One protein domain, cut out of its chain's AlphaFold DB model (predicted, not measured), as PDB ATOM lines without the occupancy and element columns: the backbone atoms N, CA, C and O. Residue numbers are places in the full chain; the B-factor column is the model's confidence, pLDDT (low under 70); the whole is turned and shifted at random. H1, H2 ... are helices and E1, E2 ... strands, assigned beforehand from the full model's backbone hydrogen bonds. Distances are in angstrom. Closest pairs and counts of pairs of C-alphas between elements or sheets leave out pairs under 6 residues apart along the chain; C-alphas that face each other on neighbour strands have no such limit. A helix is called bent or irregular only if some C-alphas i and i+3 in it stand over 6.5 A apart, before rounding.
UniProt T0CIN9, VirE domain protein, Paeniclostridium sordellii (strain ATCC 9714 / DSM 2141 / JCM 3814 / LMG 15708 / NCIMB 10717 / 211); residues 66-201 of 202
ATOM      1  N   LYS A  66     -51.319 -16.084  22.156       88.50
ATOM      2  CA  LYS A  66     -51.598 -14.812  21.474       88.50
ATOM      3  C   LYS A  66     -50.558 -13.768  21.850       88.50
ATOM      4  O   LYS A  66     -50.065 -13.062  20.973       88.50
ATOM      5  N   VAL A  67     -50.191 -13.709  23.131       87.19
ATOM      6  CA  VAL A  67     -49.118 -12.823  23.604       87.19
ATOM      7  C   VAL A  67     -47.792 -13.203  22.952       87.19
ATOM      8  O   VAL A  67     -47.077 -12.333  22.458       87.19
ATOM      9  N   MET A  68     -47.475 -14.498  22.895       84.56
ATOM     10  CA  MET A  68     -46.237 -14.972  22.276       84.56
ATOM     11  C   MET A  68     -46.176 -14.703  20.772       84.56
ATOM     12  O   MET A  68     -45.119 -14.326  20.266       84.56
ATOM     13  N   LEU A  69     -47.296 -14.854  20.065       84.88
ATOM     14  CA  LEU A  69     -47.392 -14.516  18.649       84.88
ATOM     15  C   LEU A  69     -47.148 -13.019  18.416       84.88
ATOM     16  O   LEU A  69     -46.350 -12.664  17.550       84.88
ATOM     17  N   GLU A  70     -47.785 -12.152  19.204       86.25
ATOM     18  CA  GLU A  70     -47.637 -10.698  19.074       86.25
ATOM     19  C   GLU A  70     -46.208 -10.240  19.393       86.25
ATOM     20  O   GLU A  70     -45.589  -9.522  18.606       86.25
ATOM     21  N   LEU A  71     -45.632 -10.728  20.499       83.06
ATOM     22  CA  LEU A  71     -44.236 -10.461  20.858       83.06
ATOM     23  C   LEU A  71     -43.274 -10.942  19.770       83.06
ATOM     24  O   LEU A  71     -42.315 -10.248  19.436       83.06
ATOM     25  N   GLY A  72     -43.529 -12.126  19.219       78.69
ATOM     26  CA  GLY A  72     -42.727 -12.698  18.152       78.69
ATOM     27  C   GLY A  72     -42.776 -11.873  16.871       78.69
ATOM     28  O   GLY A  72     -41.728 -11.553  16.310       78.69
ATOM     29  N   ASN A  73     -43.973 -11.469  16.447       81.06
ATOM     30  CA  ASN A  73     -44.168 -10.611  15.282       81.06
ATOM     31  C   ASN A  73     -43.518  -9.235  15.470       81.06
ATOM     32  O   ASN A  73     -42.855  -8.754  14.553       81.06
ATOM     33  N   SER A  74     -43.661  -8.631  16.652       80.75
ATOM     34  CA  SER A  74     -43.044  -7.343  16.979       80.75
ATOM     35  C   SER A  74     -41.514  -7.419  16.916       80.75
ATOM     36  O   SER A  74     -40.887  -6.605  16.239       80.75
ATOM     37  N   LYS A  75     -40.913  -8.471  17.497       77.12
ATOM     38  CA  LYS A  75     -39.462  -8.724  17.405       77.12
ATOM     39  C   LYS A  75     -38.996  -8.910  15.963       77.12
ATOM     40  O   LYS A  75     -38.012  -8.299  15.570       77.12
ATOM     41  N   LEU A  76     -39.705  -9.718  15.170       74.06
ATOM     42  CA  LEU A  76     -39.364  -9.912  13.757       74.06
ATOM     43  C   LEU A  76     -39.481  -8.618  12.953       74.06
ATOM     44  O   LEU A  76     -38.682  -8.394  12.050       74.06
ATOM     45  N   LYS A  77     -40.479  -7.781  13.247       78.50
ATOM     46  CA  LYS A  77     -40.645  -6.488  12.586       78.50
ATOM     47  C   LYS A  77     -39.480  -5.556  12.916       78.50
ATOM     48  O   LYS A  77     -38.866  -5.037  11.993       78.50
ATOM     49  N   GLN A  78     -39.147  -5.412  14.199       77.56
ATOM     50  CA  GLN A  78     -38.017  -4.595  14.643       77.56
ATOM     51  C   GLN A  78     -36.700  -5.087  14.037       77.56
ATOM     52  O   GLN A  78     -35.956  -4.317  13.447       77.56
ATOM     53  N   ALA A  79     -36.453  -6.394  14.089       70.50
ATOM     54  CA  ALA A  79     -35.280  -6.985  13.470       70.50
ATOM     55  C   ALA A  79     -35.195  -6.744  11.961       70.50
ATOM     56  O   ALA A  79     -34.107  -6.562  11.429       70.50
ATOM     57  N   LYS A  80     -36.329  -6.784  11.250       70.81
ATOM     58  CA  LYS A  80     -36.360  -6.452   9.823       70.81
ATOM     59  C   LYS A  80     -35.980  -5.000   9.588       70.81
ATOM     60  O   LYS A  80     -35.289  -4.748   8.613       70.81
ATOM     61  N   GLU A  81     -36.419  -4.080  10.440       76.06
ATOM     62  CA  GLU A  81     -36.015  -2.672  10.369       76.06
ATOM     63  C   GLU A  81     -34.498  -2.543  10.598       76.06
ATOM     64  O   GLU A  81     -33.811  -2.009   9.731       76.06
ATOM     65  N   ASP A  82     -33.957  -3.166  11.650       73.12
ATOM     66  CA  ASP A  82     -32.516  -3.152  11.955       73.12
ATOM     67  C   ASP A  82     -31.666  -3.824  10.855       73.12
ATOM     68  O   ASP A  82     -30.556  -3.393  10.538       73.12
ATOM     69  N   PHE A  83     -32.175  -4.901  10.249       72.31
ATOM     70  CA  PHE A  83     -31.486  -5.637   9.186       72.31
ATOM     71  C   PHE A  83     -31.633  -4.968   7.813       72.31
ATOM     72  O   PHE A  83     -30.759  -5.141   6.963       72.31
ATOM     73  N   LYS A  84     -32.701  -4.188   7.581       71.12
ATOM     74  CA  LYS A  84     -32.914  -3.424   6.340       71.12
ATOM     75  C   LYS A  84     -31.807  -2.393   6.121       71.12
ATOM     76  O   LYS A  84     -31.396  -2.173   4.985       71.12
ATOM     77  N   ASP A  85     -31.277  -1.827   7.201       70.62
ATOM     78  CA  ASP A  85     -30.136  -0.908   7.137       70.62
ATOM     79  C   ASP A  85     -28.843  -1.602   6.670       70.62
ATOM     80  O   ASP A  85     -27.931  -0.952   6.158       70.62
ATOM     81  N   LEU A  86     -28.767  -2.928   6.806       68.00
ATOM     82  CA  LEU A  86     -27.631  -3.738   6.366       68.00
ATOM     83  C   LEU A  86     -27.856  -4.357   4.977       68.00
ATOM     84  O   LEU A  86     -26.883  -4.563   4.250       68.00
ATOM     85  N   TYR A  87     -29.107  -4.653   4.598       65.38
ATOM     86  CA  TYR A  87     -29.444  -5.354   3.354       65.38
ATOM     87  C   TYR A  87     -30.827  -4.981   2.782       65.38
ATOM     88  O   TYR A  87     -31.778  -4.723   3.510       65.38
ATOM     89  N   ASN A  88     -30.985  -5.044   1.453       56.50
ATOM     90  CA  ASN A  88     -32.254  -4.765   0.760       56.50
ATOM     91  C   ASN A  88     -33.283  -5.901   0.946       56.50
ATOM     92  O   ASN A  88     -33.436  -6.762   0.078       56.50
ATOM     93  N   VAL A  89     -33.999  -5.916   2.074       55.91
ATOM     94  CA  VAL A  89     -35.074  -6.889   2.337       55.91
ATOM     95  C   VAL A  89     -36.382  -6.439   1.669       55.91
ATOM     96  O   VAL A  89     -36.811  -5.301   1.843       55.91
ATOM     97  N   ASN A  90     -37.044  -7.339   0.933       54.03
ATOM     98  CA  ASN A  90     -38.348  -7.075   0.312       54.03
ATOM     99  C   ASN A  90     -39.462  -6.918   1.369       54.03
ATOM    100  O   ASN A  90     -39.651  -7.795   2.216       54.03
ATOM    101  N   GLU A  91     -40.225  -5.825   1.275       53.50
ATOM    102  CA  GLU A  91     -41.295  -5.440   2.215       53.50
ATOM    103  C   GLU A  91     -42.582  -6.284   2.077       53.50
ATOM    104  O   GLU A  91     -43.362  -6.382   3.023       53.50
ATOM    105  N   ASP A  92     -42.770  -6.977   0.951       50.31
ATOM    106  CA  ASP A  92     -44.075  -7.517   0.523       50.31
ATOM    107  C   ASP A  92     -44.517  -8.847   1.172       50.31
ATOM    108  O   ASP A  92     -45.534  -9.423   0.792       50.31
ATOM    109  N   ASN A  93     -43.781  -9.370   2.156       51.00
ATOM    110  CA  ASN A  93     -44.029 -10.705   2.734       51.00
ATOM    111  C   ASN A  93     -44.639 -10.679   4.146       51.00
ATOM    112  O   ASN A  93     -44.464 -11.617   4.927       51.00
ATOM    113  N   ILE A  94     -45.297  -9.586   4.527       47.75
ATOM    114  CA  ILE A  94     -45.795  -9.371   5.889       47.75
ATOM    115  C   ILE A  94     -47.310  -9.233   5.818       47.75
ATOM    116  O   ILE A  94     -47.822  -8.544   4.949       47.75
ATOM    117  N   ILE A  95     -48.005  -9.841   6.778       43.78
ATOM    118  CA  ILE A  95     -49.468  -9.935   6.901       43.78
ATOM    119  C   ILE A  95     -50.026 -11.187   6.218       43.78
ATOM    120  O   ILE A  95     -50.746 -11.125   5.233       43.78
ATOM    121  N   ASN A  96     -49.738 -12.344   6.807       48.34
ATOM    122  CA  ASN A  96     -50.707 -13.433   6.903       48.34
ATOM    123  C   ASN A  96     -50.442 -14.204   8.201       48.34
ATOM    124  O   ASN A  96     -49.346 -14.136   8.757       48.34
ATOM    125  N   ASN A  97     -51.441 -14.949   8.677       51.56
ATOM    126  CA  ASN A  97     -51.389 -15.850   9.843       51.56
ATOM    127  C   ASN A  97     -50.290 -16.945   9.766       51.56
ATOM    128  O   ASN A  97     -50.266 -17.862  10.580       51.56
ATOM    129  N   ASP A  98     -49.361 -16.871   8.816       61.56
ATOM    130  CA  ASP A  98     -48.321 -17.867   8.569       61.56
ATOM    131  C   ASP A  98     -47.240 -17.893   9.656       61.56
ATOM    132  O   ASP A  98     -46.565 -18.905   9.810       61.56
ATOM    133  N   ASN A  99     -47.121 -16.849  10.480       72.38
ATOM    134  CA  ASN A  99     -46.143 -16.771  11.571       72.38
ATOM    135  C   ASN A  99     -46.526 -17.552  12.842       72.38
ATOM    136  O   ASN A  99     -45.804 -17.493  13.837       72.38
ATOM    137  N   ILE A 100     -47.615 -18.334  12.832       83.25
ATOM    138  CA  ILE A 100     -48.011 -19.185  13.972       83.25
ATOM    139  C   ILE A 100     -46.855 -20.080  14.442       83.25
ATOM    140  O   ILE A 100     -46.745 -20.376  15.630       83.25
ATOM    141  N   TRP A 101     -45.948 -20.482  13.546       89.00
ATOM    142  CA  TRP A 101     -44.780 -21.291  13.902       89.00
ATOM    143  C   TRP A 101     -43.860 -20.634  14.945       89.00
ATOM    144  O   TRP A 101     -43.174 -21.366  15.655       89.00
ATOM    145  N   ILE A 102     -43.876 -19.305  15.098       87.12
ATOM    146  CA  ILE A 102     -43.078 -18.590  16.106       87.12
ATOM    147  C   ILE A 102     -43.454 -19.030  17.526       87.12
ATOM    148  O   ILE A 102     -42.583 -19.161  18.381       87.12
ATOM    149  N   THR A 103     -44.727 -19.364  17.765       86.75
ATOM    150  CA  THR A 103     -45.197 -19.901  19.059       86.75
ATOM    151  C   THR A 103     -44.547 -21.241  19.422       86.75
ATOM    152  O   THR A 103     -44.520 -21.626  20.588       86.75
ATOM    153  N   LYS A 104     -43.979 -21.953  18.438       90.44
ATOM    154  CA  LYS A 104     -43.272 -23.226  18.645       90.44
ATOM    155  C   LYS A 104     -41.815 -23.031  19.070       90.44
ATOM    156  O   LYS A 104     -41.171 -24.022  19.432       90.44
ATOM    157  N   LEU A 105     -41.289 -21.804  19.000       92.38
ATOM    158  CA  LEU A 105     -39.928 -21.495  19.423       92.38
ATOM    159  C   LEU A 105     -39.823 -21.536  20.944       92.38
ATOM    160  O   LEU A 105     -40.594 -20.925  21.680       92.38
ATOM    161  N   GLU A 106     -38.817 -22.254  21.422       91.69
ATOM    162  CA  GLU A 106     -38.518 -22.349  22.839       91.69
ATOM    163  C   GLU A 106     -37.932 -21.025  23.330       91.69
ATOM    164  O   GLU A 106     -36.948 -20.534  22.771       91.69
ATOM    165  N   VAL A 107     -38.486 -20.486  24.413       88.75
ATOM    166  CA  VAL A 107     -37.971 -19.290  25.087       88.75
ATOM    167  C   VAL A 107     -37.315 -19.635  26.421       88.75
ATOM    168  O   VAL A 107     -37.618 -20.651  27.053       88.75
ATOM    169  N   ASP A 108     -36.347 -18.822  26.830       85.94
ATOM    170  CA  ASP A 108     -35.732 -18.904  28.146       85.94
ATOM    171  C   ASP A 108     -36.585 -18.193  29.213       85.94
ATOM    172  O   ASP A 108     -37.634 -17.612  28.934       85.94
ATOM    173  N   LYS A 109     -36.121 -18.214  30.468       78.12
ATOM    174  CA  LYS A 109     -36.809 -17.556  31.593       78.12
ATOM    175  C   LYS A 109     -36.909 -16.030  31.454       78.12
ATOM    176  O   LYS A 109     -37.606 -15.399  32.239       78.12
ATOM    177  N   LYS A 110     -36.179 -15.436  30.508       76.38
ATOM    178  CA  LYS A 110     -36.182 -14.001  30.210       76.38
ATOM    179  C   LYS A 110     -37.061 -13.676  28.996       76.38
ATOM    180  O   LYS A 110     -37.127 -12.514  28.612       76.38
ATOM    181  N   GLY A 111     -37.718 -14.669  28.389       76.62
ATOM    182  CA  GLY A 111     -38.530 -14.487  27.184       76.62
ATOM    183  C   GLY A 111     -37.706 -14.320  25.899       76.62
ATOM    184  O   GLY A 111     -38.229 -13.837  24.891       76.62
ATOM    185  N   MET A 112     -36.421 -14.690  25.919       85.25
ATOM    186  CA  MET A 112     -35.543 -14.691  24.744       85.25
ATOM    187  C   MET A 112     -35.552 -16.064  24.081       85.25
ATOM    188  O   MET A 112     -35.636 -17.082  24.770       85.25
ATOM    189  N   TYR A 113     -35.451 -16.123  22.751       91.38
ATOM    190  CA  TYR A 113     -35.398 -17.410  22.061       91.38
ATOM    191  C   TYR A 113     -34.141 -18.178  22.463       91.38
ATOM    192  O   TYR A 113     -33.026 -17.656  22.470       91.38
ATOM    193  N   LYS A 114     -34.314 -19.451  22.814       94.38
ATOM    194  CA  LYS A 114     -33.194 -20.307  23.197       94.38
ATOM    195  C   LYS A 114     -32.340 -20.609  21.973       94.38
ATOM    196  O   LYS A 114     -32.852 -20.954  20.910       94.38
ATOM    197  N   ALA A 115     -31.028 -20.624  22.173       95.31
ATOM    198  CA  ALA A 115     -30.081 -21.223  21.245       95.31
ATOM    199  C   ALA A 115     -30.197 -22.762  21.268       95.31
ATOM    200  O   ALA A 115     -29.314 -23.445  21.789       95.31
ATOM    201  N   SER A 116     -31.300 -23.333  20.782       95.25
ATOM    202  CA  SER A 116     -31.512 -24.786  20.684       95.25
ATOM    203  C   SER A 116     -31.532 -25.243  19.226       95.25
ATOM    204  O   SER A 116     -31.978 -24.507  18.348       95.25
ATOM    205  N   ASN A 117     -31.081 -26.474  18.956       94.81
ATOM    206  CA  ASN A 117     -31.110 -27.037  17.598       94.81
ATOM    207  C   ASN A 117     -32.546 -27.084  17.057       94.81
ATOM    208  O   ASN A 117     -32.775 -26.808  15.886       94.81
ATOM    209  N   LYS A 118     -33.523 -27.354  17.934       95.56
ATOM    210  CA  LYS A 118     -34.949 -27.315  17.601       95.56
ATOM    211  C   LYS A 118     -35.373 -25.939  17.083       95.56
ATOM    212  O   LYS A 118     -36.024 -25.876  16.044       95.56
ATOM    213  N   ASN A 119     -34.997 -24.859  17.771       96.19
ATOM    214  CA  ASN A 119     -35.311 -23.500  17.331       96.19
ATOM    215  C   ASN A 119     -34.647 -23.169  15.998       96.19
ATOM    216  O   ASN A 119     -35.334 -22.703  15.098       96.19
ATOM    217  N   ILE A 120     -33.352 -23.464  15.846       97.06
ATOM    218  CA  ILE A 120     -32.627 -23.218  14.592       97.06
ATOM    219  C   ILE A 120     -33.308 -23.928  13.417       97.06
ATOM    220  O   ILE A 120     -33.623 -23.287  12.419       97.06
ATOM    221  N   VAL A 121     -33.585 -25.231  13.540       95.62
ATOM    222  CA  VAL A 121     -34.266 -25.998  12.485       95.62
ATOM    223  C   VAL A 121     -35.652 -25.415  12.206       95.62
ATOM    224  O   VAL A 121     -36.005 -25.203  11.052       95.62
ATOM    225  N   THR A 122     -36.417 -25.083  13.251       95.38
ATOM    226  CA  THR A 122     -37.753 -24.486  13.094       95.38
ATOM    227  C   THR A 122     -37.691 -23.158  12.332       95.38
ATOM    228  O   THR A 122     -38.521 -22.939  11.452       95.38
ATOM    229  N   ILE A 123     -36.702 -22.304  12.619       94.62
ATOM    230  CA  ILE A 123     -36.480 -21.036  11.911       94.62
ATOM    231  C   ILE A 123     -36.148 -21.301  10.439       94.62
ATOM    232  O   ILE A 123     -36.830 -20.777   9.564       94.62
ATOM    233  N   LEU A 124     -35.169 -22.163  10.148       94.44
ATOM    234  CA  LEU A 124     -34.758 -22.458   8.769       94.44
ATOM    235  C   LEU A 124     -35.897 -23.060   7.920       94.44
ATOM    236  O   LEU A 124     -35.951 -22.841   6.712       94.44
ATOM    237  N   GLU A 125     -36.824 -23.798   8.538       92.44
ATOM    238  CA  GLU A 125     -37.966 -24.417   7.851       92.44
ATOM    239  C   GLU A 125     -39.153 -23.482   7.607       92.44
ATOM    240  O   GLU A 125     -39.996 -23.792   6.759       92.44
ATOM    241  N   ASN A 126     -39.281 -22.397   8.371       91.50
ATOM    242  CA  ASN A 126     -40.516 -21.614   8.402       91.50
ATOM    243  C   ASN A 126     -40.326 -20.124   8.141       91.50
ATOM    244  O   ASN A 126     -41.267 -19.489   7.666       91.50
ATOM    245  N   ASP A 127     -39.140 -19.574   8.398       89.50
ATOM    246  CA  ASP A 127     -38.842 -18.189   8.068       89.50
ATOM    247  C   ASP A 127     -38.971 -17.990   6.556       89.50
ATOM    248  O   ASP A 127     -38.241 -18.600   5.779       89.50
ATOM    249  N   ILE A 128     -39.888 -17.124   6.128       86.00
ATOM    250  CA  ILE A 128     -40.155 -16.817   4.715       86.00
ATOM    251  C   ILE A 128     -38.903 -16.374   3.947       86.00
ATOM    252  O   ILE A 128     -38.790 -16.554   2.731       86.00
ATOM    253  N   ASN A 129     -37.930 -15.823   4.663       86.50
ATOM    254  CA  ASN A 129     -36.679 -15.383   4.090       86.50
ATOM    255  C   ASN A 129     -35.694 -16.523   3.810       86.50
ATOM    256  O   ASN A 129     -34.804 -16.321   2.987       86.50
ATOM    257  N   LEU A 130     -35.864 -17.697   4.427       90.81
ATOM    258  CA  LEU A 130     -34.937 -18.837   4.350       90.81
ATOM    259  C   LEU A 130     -35.602 -20.116   3.812       90.81
ATOM    260  O   LEU A 130     -34.983 -20.888   3.074       90.81
ATOM    261  N   LYS A 131     -36.876 -20.329   4.153       89.88
ATOM    262  CA  LYS A 131     -37.666 -21.522   3.850       89.88
ATOM    263  C   LYS A 131     -37.638 -21.842   2.363       89.88
ATOM    264  O   LYS A 131     -38.066 -21.049   1.529       89.88
ATOM    265  N   GLY A 132     -37.176 -23.049   2.045       87.81
ATOM    266  CA  GLY A 132     -37.144 -23.567   0.676       87.81
ATOM    267  C   GLY A 132     -36.133 -22.880  -0.246       87.81
ATOM    268  O   GLY A 132     -36.077 -23.218  -1.426       87.81
ATOM    269  N   LYS A 133     -35.326 -21.941   0.264       90.44
ATOM    270  CA  LYS A 133     -34.287 -21.252  -0.515       90.44
ATOM    271  C   LYS A 133     -32.923 -21.919  -0.402       90.44
ATOM    272  O   LYS A 133     -32.060 -21.651  -1.227       90.44
ATOM    273  N   ILE A 134     -32.744 -22.798   0.579       91.25
ATOM    274  CA  ILE A 134     -31.536 -23.597   0.783       91.25
ATOM    275  C   ILE A 134     -31.847 -25.030   0.351       91.25
ATOM    276  O   ILE A 134     -32.844 -25.607   0.788       91.25
ATOM    277  N   ALA A 135     -31.016 -25.596  -0.519       88.25
ATOM    278  CA  ALA A 135     -31.174 -26.955  -1.022       88.25
ATOM    279  C   ALA A 135     -29.822 -27.661  -1.132       88.25
ATOM    280  O   ALA A 135     -28.786 -27.019  -1.282       88.25
ATOM    281  N   TYR A 136     -29.840 -28.988  -1.129       89.38
ATOM    282  CA  TYR A 136     -28.647 -29.796  -1.330       89.38
ATOM    283  C   TYR A 136     -28.653 -30.455  -2.710       89.38
ATOM    284  O   TYR A 136     -29.618 -31.129  -3.082       89.38
ATOM    285  N   ASN A 137     -27.576 -30.262  -3.475       88.75
ATOM    286  CA  ASN A 137     -27.371 -30.946  -4.745       88.75
ATOM    287  C   ASN A 137     -26.615 -32.260  -4.506       88.75
ATOM    288  O   ASN A 137     -25.436 -32.254  -4.153       88.75
ATOM    289  N   LEU A 138     -27.298 -33.382  -4.744       86.44
ATOM    290  CA  LEU A 138     -26.746 -34.725  -4.537       86.44
ATOM    291  C   LEU A 138     -25.669 -35.116  -5.560       86.44
ATOM    292  O   LEU A 138     -24.817 -35.942  -5.247       86.44
ATOM    293  N   PHE A 139     -25.694 -34.550  -6.769       85.44
ATOM    294  CA  PHE A 139     -24.726 -34.869  -7.819       85.44
ATOM    295  C   PHE A 139     -23.389 -34.162  -7.586       85.44
ATOM    296  O   PHE A 139     -22.328 -34.776  -7.683       85.44
ATOM    297  N   SER A 140     -23.433 -32.868  -7.259       86.25
ATOM    298  CA  SER A 140     -22.229 -32.077  -6.987       86.25
ATOM    299  C   SER A 140     -21.787 -32.116  -5.522       86.25
ATOM    300  O   SER A 140     -20.692 -31.641  -5.222       86.25
ATOM    301  N   ASN A 141     -22.607 -32.688  -4.630       88.44
ATOM    302  CA  ASN A 141     -22.379 -32.760  -3.185       88.44
ATOM    303  C   ASN A 141     -22.160 -31.362  -2.567       88.44
ATOM    304  O   ASN A 141     -21.269 -31.165  -1.737       88.44
ATOM    305  N   ARG A 142     -22.941 -30.376  -3.035       89.31
ATOM    306  CA  ARG A 142     -22.848 -28.960  -2.645       89.31
ATOM    307  C   ARG A 142     -24.197 -28.391  -2.235       89.31
ATOM    308  O   ARG A 142     -25.230 -28.705  -2.830       89.31
ATOM    309  N   THR A 143     -24.147 -27.468  -1.288       91.69
ATOM    310  CA  THR A 143     -25.282 -26.635  -0.895       91.69
ATOM    311  C   THR A 143     -25.537 -25.568  -1.954       91.69
ATOM    312  O   THR A 143     -24.616 -24.945  -2.489       91.69
ATOM    313  N   MET A 144     -26.809 -25.393  -2.285       92.31
ATOM    314  CA  MET A 144     -27.313 -24.530  -3.342       92.31
ATOM    315  C   MET A 144     -28.321 -23.538  -2.768       92.31
ATOM    316  O   MET A 144     -29.139 -23.882  -1.912       92.31
ATOM    317  N   VAL A 145     -28.320 -22.328  -3.314       92.69
ATOM    318  CA  VAL A 145     -29.298 -21.278  -3.039       92.69
ATOM    319  C   VAL A 145     -30.279 -21.199  -4.205       92.69
ATOM    320  O   VAL A 145     -29.899 -20.867  -5.325       92.69
ATOM    321  N   LYS A 146     -31.546 -21.531  -3.949       90.06
ATOM    322  CA  LYS A 146     -32.636 -21.628  -4.937       90.06
ATOM    323  C   LYS A 146     -33.533 -20.390  -5.009       90.06
ATOM    324  O   LYS A 146     -34.386 -20.317  -5.886       90.06
ATOM    325  N   GLY A 147     -33.358 -19.428  -4.110       89.06
ATOM    326  CA  GLY A 147     -34.096 -18.169  -4.118       89.06
ATOM    327  C   GLY A 147     -33.367 -17.087  -3.335       89.06
ATOM    328  O   GLY A 147     -32.448 -17.386  -2.578       89.06
ATOM    329  N   ASP A 148     -33.785 -15.837  -3.518       89.00
ATOM    330  CA  ASP A 148     -33.103 -14.676  -2.941       89.00
ATOM    331  C   ASP A 148     -33.066 -14.743  -1.410       89.00
ATOM    332  O   ASP A 148     -34.107 -14.852  -0.753       89.00
ATOM    333  N   LEU A 149     -31.865 -14.669  -0.845       90.00
ATOM    334  CA  LEU A 149     -31.628 -14.623   0.595       90.00
ATOM    335  C   LEU A 149     -31.652 -13.166   1.077       90.00
ATOM    336  O   LEU A 149     -31.463 -12.257   0.268       90.00
ATOM    337  N   PRO A 150     -31.819 -12.915   2.388       86.62
ATOM    338  CA  PRO A 150     -31.832 -11.554   2.927       86.62
ATOM    339  C   PRO A 150     -30.614 -10.713   2.556       86.62
ATOM    340  O   PRO A 150     -30.731  -9.501   2.463       86.62
ATOM    341  N   TRP A 151     -29.458 -11.346   2.347       89.94
ATOM    342  CA  TRP A 151     -28.186 -10.668   2.099       89.94
ATOM    343  C   TRP A 151     -27.707 -10.701   0.644       89.94
ATOM    344  O   TRP A 151     -26.749 -10.003   0.312       89.94
ATOM    345  N   ARG A 152     -28.322 -11.506  -0.233       88.25
ATOM    346  CA  ARG A 152     -27.994 -11.518  -1.668       88.25
ATOM    347  C   ARG A 152     -29.096 -12.136  -2.522       88.25
ATOM    348  O   ARG A 152     -29.747 -13.101  -2.121       88.25
ATOM    349  N   SER A 153     -29.213 -11.648  -3.751       88.38
ATOM    350  CA  SER A 153     -30.035 -12.274  -4.787       88.38
ATOM    351  C   SER A 153     -29.300 -13.424  -5.475       88.38
ATOM    352  O   SER A 153     -28.066 -13.446  -5.534       88.38
ATOM    353  N   VAL A 154     -30.067 -14.372  -6.010       89.19
ATOM    354  CA  VAL A 154     -29.545 -15.492  -6.798       89.19
ATOM    355  C   VAL A 154     -29.308 -15.053  -8.241       89.19
ATOM    356  O   VAL A 154     -30.178 -14.443  -8.866       89.19
ATOM    357  N   SER A 155     -28.139 -15.393  -8.783       88.62
ATOM    358  CA  SER A 155     -27.768 -15.091 -10.164       88.62
ATOM    359  C   SER A 155     -28.436 -16.038 -11.169       88.62
ATOM    360  O   SER A 155     -29.052 -15.573 -12.131       88.62
ATOM    361  N   ASP A 156     -28.404 -17.356 -10.928       88.00
ATOM    362  CA  ASP A 156     -29.098 -18.356 -11.749       88.00
ATOM    363  C   ASP A 156     -30.436 -18.750 -11.107       88.00
ATOM    364  O   ASP A 156     -30.510 -19.619 -10.241       88.00
ATOM    365  N   LYS A 157     -31.539 -18.144 -11.559       82.81
ATOM    366  CA  LYS A 157     -32.885 -18.445 -11.031       82.81
ATOM    367  C   LYS A 157     -33.401 -19.849 -11.379       82.81
ATOM    368  O   LYS A 157     -34.401 -20.279 -10.812       82.81
ATOM    369  N   VAL A 158     -32.763 -20.556 -12.317       82.38
ATOM    370  CA  VAL A 158     -33.200 -21.880 -12.785       82.38
ATOM    371  C   VAL A 158     -32.479 -22.985 -12.015       82.38
ATOM    372  O   VAL A 158     -33.107 -23.913 -11.497       82.38
ATOM    373  N   ARG A 159     -31.148 -22.899 -11.922       82.94
ATOM    374  CA  ARG A 159     -30.321 -23.900 -11.226       82.94
ATOM    375  C   ARG A 159     -29.967 -23.506  -9.800       82.94
ATOM    376  O   ARG A 159     -29.677 -24.397  -9.003       82.94
ATOM    377  N   GLY A 160     -30.077 -22.238  -9.441       88.50
ATOM    378  CA  GLY A 160     -29.580 -21.715  -8.177       88.50
ATOM    379  C   GLY A 160     -28.074 -21.464  -8.200       88.50
ATOM    380  O   GLY A 160     -27.353 -21.966  -9.063       88.50
ATOM    381  N   ASP A 161     -27.602 -20.738  -7.194       92.75
ATOM    382  CA  ASP A 161     -26.180 -20.458  -6.999       92.75
ATOM    383  C   ASP A 161     -25.564 -21.415  -5.979       92.75
ATOM    384  O   ASP A 161     -26.250 -21.939  -5.106       92.75
ATOM    385  N   ILE A 162     -24.247 -21.594  -6.034       93.50
ATOM    386  CA  ILE A 162     -23.511 -22.333  -5.003       93.50
ATOM    387  C   ILE A 162     -23.475 -21.501  -3.713       93.50
ATOM    388  O   ILE A 162     -23.151 -20.312  -3.761       93.50
ATOM    389  N   TRP A 163     -23.767 -22.138  -2.579       94.44
ATOM    390  CA  TRP A 163     -23.581 -21.561  -1.245       94.44
ATOM    391  C   TRP A 163     -22.105 -21.221  -0.999       94.44
ATOM    392  O   TRP A 163     -21.230 -22.049  -1.255       94.44
ATOM    393  N   GLN A 164     -21.829 -20.003  -0.538       94.31
ATOM    394  CA  GLN A 164     -20.473 -19.499  -0.283       94.31
ATOM    395  C   GLN A 164     -20.186 -19.385   1.219       94.31
ATOM    396  O   GLN A 164     -21.100 -19.239   2.022       94.31
ATOM    397  N   ASP A 165     -18.912 -19.304   1.603       93.31
ATOM    398  CA  ASP A 165     -18.512 -19.051   3.000       93.31
ATOM    399  C   ASP A 165     -19.084 -17.726   3.551       93.31
ATOM    400  O   ASP A 165     -19.330 -17.574   4.753       93.31
ATOM    401  N   SER A 166     -19.330 -16.747   2.674       94.12
ATOM    402  CA  SER A 166     -20.016 -15.505   3.037       94.12
ATOM    403  C   SER A 166     -21.490 -15.728   3.386       94.12
ATOM    404  O   SER A 166     -22.012 -15.017   4.243       94.12
ATOM    405  N   ASP A 167     -22.153 -16.726   2.793       94.50
ATOM    406  CA  ASP A 167     -23.532 -17.092   3.132       94.50
ATOM    407  C   ASP A 167     -23.610 -17.670   4.549       94.50
ATOM    408  O   ASP A 167     -24.509 -17.312   5.305       94.50
ATOM    409  N   ASP A 168     -22.619 -18.463   4.966       94.62
ATOM    410  CA  ASP A 168     -22.512 -18.947   6.347       94.62
ATOM    411  C   ASP A 168     -22.364 -17.798   7.353       94.62
ATOM    412  O   ASP A 168     -22.987 -17.793   8.419       94.62
ATOM    413  N   ALA A 169     -21.510 -16.820   7.035       94.38
ATOM    414  CA  ALA A 169     -21.318 -15.644   7.879       94.38
ATOM    415  C   ALA A 169     -22.607 -14.823   7.979       94.38
ATOM    416  O   ALA A 169     -23.032 -14.482   9.087       94.38
ATOM    417  N   ASN A 170     -23.260 -14.575   6.847       93.19
ATOM    418  CA  ASN A 170     -24.487 -13.797   6.806       93.19
ATOM    419  C   ASN A 170     -25.669 -14.518   7.451       93.19
ATOM    420  O   ASN A 170     -26.462 -13.864   8.120       93.19
ATOM    421  N   LEU A 171     -25.759 -15.847   7.353       94.44
ATOM    422  CA  LEU A 171     -26.777 -16.619   8.063       94.44
ATOM    423  C   LEU A 171     -26.630 -16.454   9.579       94.44
ATOM    424  O   LEU A 171     -27.621 -16.248  10.274       94.44
ATOM    425  N   ARG A 172     -25.398 -16.497  10.101       95.25
ATOM    426  CA  ARG A 172     -25.150 -16.268  11.534       95.25
ATOM    427  C   ARG A 172     -25.557 -14.864  11.968       95.25
ATOM    428  O   ARG A 172     -26.233 -14.731  12.981       95.25
ATOM    429  N   VAL A 173     -25.185 -13.847  11.190       91.69
ATOM    430  CA  VAL A 173     -25.550 -12.446  11.459       91.69
ATOM    431  C   VAL A 173     -27.063 -12.245  11.376       91.69
ATOM    432  O   VAL A 173     -27.651 -11.616  12.248       91.69
ATOM    433  N   TYR A 174     -27.716 -12.829  10.372       91.25
ATOM    434  CA  TYR A 174     -29.164 -12.766  10.207       91.25
ATOM    435  C   TYR A 174     -29.901 -13.382  11.398       91.25
ATOM    436  O   TYR A 174     -30.845 -12.784  11.909       91.25
ATOM    437  N   ILE A 175     -29.467 -14.557  11.864       92.81
ATOM    438  CA  ILE A 175     -30.085 -15.237  13.007       92.81
ATOM    439  C   ILE A 175     -29.848 -14.475  14.319       92.81
ATOM    440  O   ILE A 175     -30.747 -14.424  15.163       92.81
ATOM    441  N   ASP A 176     -28.680 -13.851  14.481       92.12
ATOM    442  CA  ASP A 176     -28.382 -12.987  15.624       92.12
ATOM    443  C   ASP A 176     -29.299 -11.760  15.646       92.12
ATOM    444  O   ASP A 176     -30.075 -11.585  16.580       92.12
ATOM    445  N   ILE A 177     -29.317 -10.977  14.567       86.25
ATOM    446  CA  ILE A 177     -30.131  -9.755  14.492       86.25
ATOM    447  C   ILE A 177     -31.626 -10.086  14.573       86.25
ATOM    448  O   ILE A 177     -32.374  -9.422  15.285       86.25
ATOM    449  N   THR A 178     -32.069 -11.148  13.894       86.31
ATOM    450  CA  THR A 178     -33.503 -11.449  13.767       86.31
ATOM    451  C   THR A 178     -34.103 -12.164  14.962       86.31
ATOM    452  O   THR A 178     -35.258 -11.929  15.323       86.31
ATOM    453  N   TYR A 179     -33.328 -13.038  15.597       90.00
ATOM    454  CA  TYR A 179     -33.830 -13.908  16.658       90.00
ATOM    455  C   TYR A 179     -33.067 -13.744  17.978       90.00
ATOM    456  O   TYR A 179     -33.453 -14.350  18.980       90.00
ATOM    457  N   GLY A 180     -32.004 -12.939  18.021       90.00
ATOM    458  CA  GLY A 180     -31.137 -12.796  19.192       90.00
ATOM    459  C   GLY A 180     -30.375 -14.080  19.527       90.00
ATOM    460  O   GLY A 180     -30.046 -14.314  20.692       90.00
ATOM    461  N   ILE A 181     -30.169 -14.967  18.544       94.44
ATOM    462  CA  ILE A 181     -29.536 -16.271  18.756       94.44
ATOM    463  C   ILE A 181     -28.102 -16.249  18.222       94.44
ATOM    464  O   ILE A 181     -27.863 -16.335  17.022       94.44
ATOM    465  N   VAL A 182     -27.132 -16.278  19.136       94.88
ATOM    466  CA  VAL A 182     -25.708 -16.428  18.806       94.88
ATOM    467  C   VAL A 182     -25.260 -17.861  19.096       94.88
ATOM    468  O   VAL A 182     -24.962 -18.219  20.237       94.88
ATOM    469  N   ALA A 183     -25.245 -18.719  18.070       95.38
ATOM    470  CA  ALA A 183     -24.895 -20.135  18.227       95.38
ATOM    471  C   ALA A 183     -24.310 -20.764  16.945       95.38
ATOM    472  O   ALA A 183     -24.980 -21.581  16.311       95.38
ATOM    473  N   PRO A 184     -23.058 -20.445  16.563       94.50
ATOM    474  CA  PRO A 184     -22.495 -20.821  15.260       94.50
ATOM    475  C   PRO A 184     -22.543 -22.331  14.987       94.50
ATOM    476  O   PRO A 184     -23.028 -22.744  13.941       94.50
ATOM    477  N   TYR A 185     -22.136 -23.162  15.951       96.12
ATOM    478  CA  TYR A 185     -22.161 -24.622  15.794       96.12
ATOM    479  C   TYR A 185     -23.578 -25.174  15.590       96.12
ATOM    480  O   TYR A 185     -23.790 -26.022  14.735       96.12
ATOM    481  N   LYS A 186     -24.566 -24.646  16.321       96.69
ATOM    482  CA  LYS A 186     -25.964 -25.094  16.217       96.69
ATOM    483  C   LYS A 186     -26.622 -24.636  14.921       96.69
ATOM    484  O   LYS A 186     -27.473 -25.342  14.394       96.69
ATOM    485  N   ILE A 187     -26.235 -23.458  14.429       96.62
ATOM    486  CA  ILE A 187     -26.662 -22.939  13.127       96.62
ATOM    487  C   ILE A 187     -26.150 -23.861  12.018       96.62
ATOM    488  O   ILE A 187     -26.945 -24.291  11.188       96.62
ATOM    489  N   ASN A 188     -24.874 -24.250  12.069       94.56
ATOM    490  CA  ASN A 188     -24.289 -25.186  11.108       94.56
ATOM    491  C   ASN A 188     -24.934 -26.584  11.193       94.56
ATOM    492  O   ASN A 188     -25.272 -27.162  10.163       94.56
ATOM    493  N   ASP A 189     -25.175 -27.109  12.402       94.94
ATOM    494  CA  ASP A 189     -25.898 -28.379  12.588       94.94
ATOM    495  C   ASP A 189     -27.313 -28.308  11.994       94.94
ATOM    496  O   ASP A 189     -27.770 -29.236  11.325       94.94
ATOM    497  N   GLY A 190     -28.013 -27.195  12.229       94.25
ATOM    498  CA  GLY A 190     -29.330 -26.938  11.660       94.25
ATOM    499  C   GLY A 190     -29.296 -26.913  10.136       94.25
ATOM    500  O   GLY A 190     -30.126 -27.566   9.508       94.25
ATOM    501  N   LEU A 191     -28.312 -26.232   9.545       93.00
ATOM    502  CA  LEU A 191     -28.112 -26.185   8.098       93.00
ATOM    503  C   LEU A 191     -27.921 -27.594   7.516       93.00
ATOM    504  O   LEU A 191     -28.657 -27.978   6.608       93.00
ATOM    505  N   ALA A 192     -27.049 -28.409   8.117       91.44
ATOM    506  CA  ALA A 192     -26.817 -29.792   7.693       91.44
ATOM    507  C   ALA A 192     -28.084 -30.673   7.781       91.44
ATOM    508  O   ALA A 192     -28.323 -31.543   6.935       91.44
ATOM    509  N   ILE A 193     -28.939 -30.451   8.789       91.19
ATOM    510  CA  ILE A 193     -30.235 -31.141   8.911       91.19
ATOM    511  C   ILE A 193     -31.176 -30.744   7.762       91.19
ATOM    512  O   ILE A 193     -31.836 -31.613   7.183       91.19
ATOM    513  N   ILE A 194     -31.233 -29.455   7.421       90.06
ATOM    514  CA  ILE A 194     -32.076 -28.936   6.334       90.06
ATOM    515  C   ILE A 194     -31.607 -29.448   4.976       90.06
ATOM    516  O   ILE A 194     -32.434 -29.891   4.180       90.06
ATOM    517  N   GLU A 195     -30.299 -29.467   4.736       87.25
ATOM    518  CA  GLU A 195     -29.695 -30.005   3.512       87.25
ATOM    519  C   GLU A 195     -30.106 -31.461   3.264       87.25
ATOM    520  O   GLU A 195     -30.538 -31.826   2.166       87.25
ATOM    521  N   LYS A 196     -30.072 -32.290   4.314       80.62
ATOM    522  CA  LYS A 196     -30.519 -33.686   4.229       80.62
ATOM    523  C   LYS A 196     -32.020 -33.811   3.950       80.62
ATOM    524  O   LYS A 196     -32.449 -34.776   3.322       80.62
ATOM    525  N   LYS A 197     -32.827 -32.866   4.436       79.88
ATOM    526  CA  LYS A 197     -34.285 -32.870   4.254       79.88
ATOM    527  C   LYS A 197     -34.691 -32.390   2.857       79.88
ATOM    528  O   LYS A 197     -35.652 -32.907   2.296       79.88
ATOM    529  N   ILE A 198     -33.961 -31.423   2.303       73.69
ATOM    530  CA  ILE A 198     -34.226 -30.782   1.008       73.69
ATOM    531  C   ILE A 198     -33.113 -31.171   0.034       73.69
ATOM    532  O   ILE A 198     -32.293 -30.358  -0.394       73.69
ATOM    533  N   SER A 199     -33.074 -32.454  -0.308       65.62
ATOM    534  CA  SER A 199     -32.177 -32.967  -1.339       65.62
ATOM    535  C   SER A 199     -32.879 -32.962  -2.695       65.62
ATOM    536  O   SER A 199     -33.978 -33.499  -2.835       65.62
ATOM    537  N   ILE A 200     -32.243 -32.357  -3.697       62.00
ATOM    538  CA  ILE A 200     -32.746 -32.314  -5.072       62.00
ATOM    539  C   ILE A 200     -31.778 -33.106  -5.954       62.00
ATOM    540  O   ILE A 200     -30.560 -32.926  -5.885       62.00
ATOM    541  N   ILE A 201     -32.334 -33.983  -6.790       52.47
ATOM    542  CA  ILE A 201     -31.612 -34.605  -7.902       52.47
ATOM    543  C   ILE A 201     -31.787 -33.655  -9.086       52.47
ATOM    544  O   ILE A 201     -32.909 -33.477  -9.562       52.47
TER     545      ILE A 201
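What this domain is: This is residues 66 to 201 of the 202 residues of the protein "VirE domain protein" of Paeniclostridium sordellii (strain ATCC 9714 / DSM 2141 / JCM 3814 / LMG 15708 / NCIMB 10717 / 211) (UniProt T0CIN9). Five helices, mostly crossed but with H2 and H3 side by side as a helical hairpin, make an elongated body, with H1 and H2 at one end, H3 and H4 nearest its middle, and a small hairpin of strands, E1 and E2, at the other end. H5 crosses H3 and packs on the hairpin with its residues 191 to 197, and the stretch after it, residues 199 to 200, runs beside E1. The printed part has 136 residues with five named helices and two named strands, in the order H1 H2 H3 E1 E2 H4 H5, and the class is mostly helix. The two-stranded sheet, E1 - E2, is antiparallel. The whole is compact, with a radius of gyration of the C-alphas of 14.8 A, and spans 45 by 28 by 25 A.

Where its parts are: H1, residues 66 to 84, begins at C-alpha 66 (-51.598, -14.812, 21.474) and is 26.6 A long. H2, residues 97 to 104, is 14.1 A long and irregular: C-alphas 98 and 101 are 7.3 A apart. H3, residues 117 to 126, is 14.2 A long. E1, residues 134 to 137, and E2, residues 142 to 145, measure 10.1 A and 10.0 A. H4, residues 165 to 179, is 21.2 A long and begins at C-alpha 165 (-18.512, -19.051, 3.000). H5, residues 184 to 197, is 20.1 A long and ends at C-alpha 197 (-34.285, -32.870, 4.254).

How they stand to each other: With residues 68 to 73 alone, H1 touches H2 about perpendicular, at 76 degrees; the closest C-alphas, of Leu 69 and Thr 103, are 5.8 A apart. With residues 75 to 83 alone, H1 touches residues 174 to 179 of H4 at a steep tilt of 45 degrees, opposite ways; the closest C-alphas, of Ala 79 and Thr 178, are 4.8 A apart. H2 and H3, a helical hairpin, only just touch, with 3 pairs of C-alphas within 8 A, the closest those of Trp 101 and Asn 126 at 7.0 A. H3 touches H5 at a steep tilt of 53 degrees, the same way, closest at the C-alphas of Val 121 and Gly 190, 5.1 A apart. H3 and H4 are near each other, with 7 pairs of C-alphas within 10 A. H4 and H5 are close but not clearly touching; their closest C-alphas, of Arg 172 and Pro 184, are 6.5 A apart. In the hairpin E1 and E2, N 135 and O 144 are 2.9 A apart and N 144 and O 135 are 2.7 A apart, within hydrogen-bond range. The closest C-alphas of E1 and H5, of Tyr 136 and Glu 195, are 5.0 A apart. Every O i to N i+4 pair is within hydrogen-bond range in H1, H3, H4 and H5; in H2 it is 0 of 4, with 3 of 5 O i to N i+3 pairs within range.

The domain as a whole: The two C-alphas farthest apart, those of Val 67 and Phe 139, are 45.5 A apart. The printed part has no cut. The links H1 to H2, H2 to H3 and E2 to H4 are long; in the last, residues 161 to 162 pair antiparallel with residues 144 to 145 of E2. Mean pLDDT of the printed part is 84.2, and residues 86 to 98 and 199 to 201 are under 70.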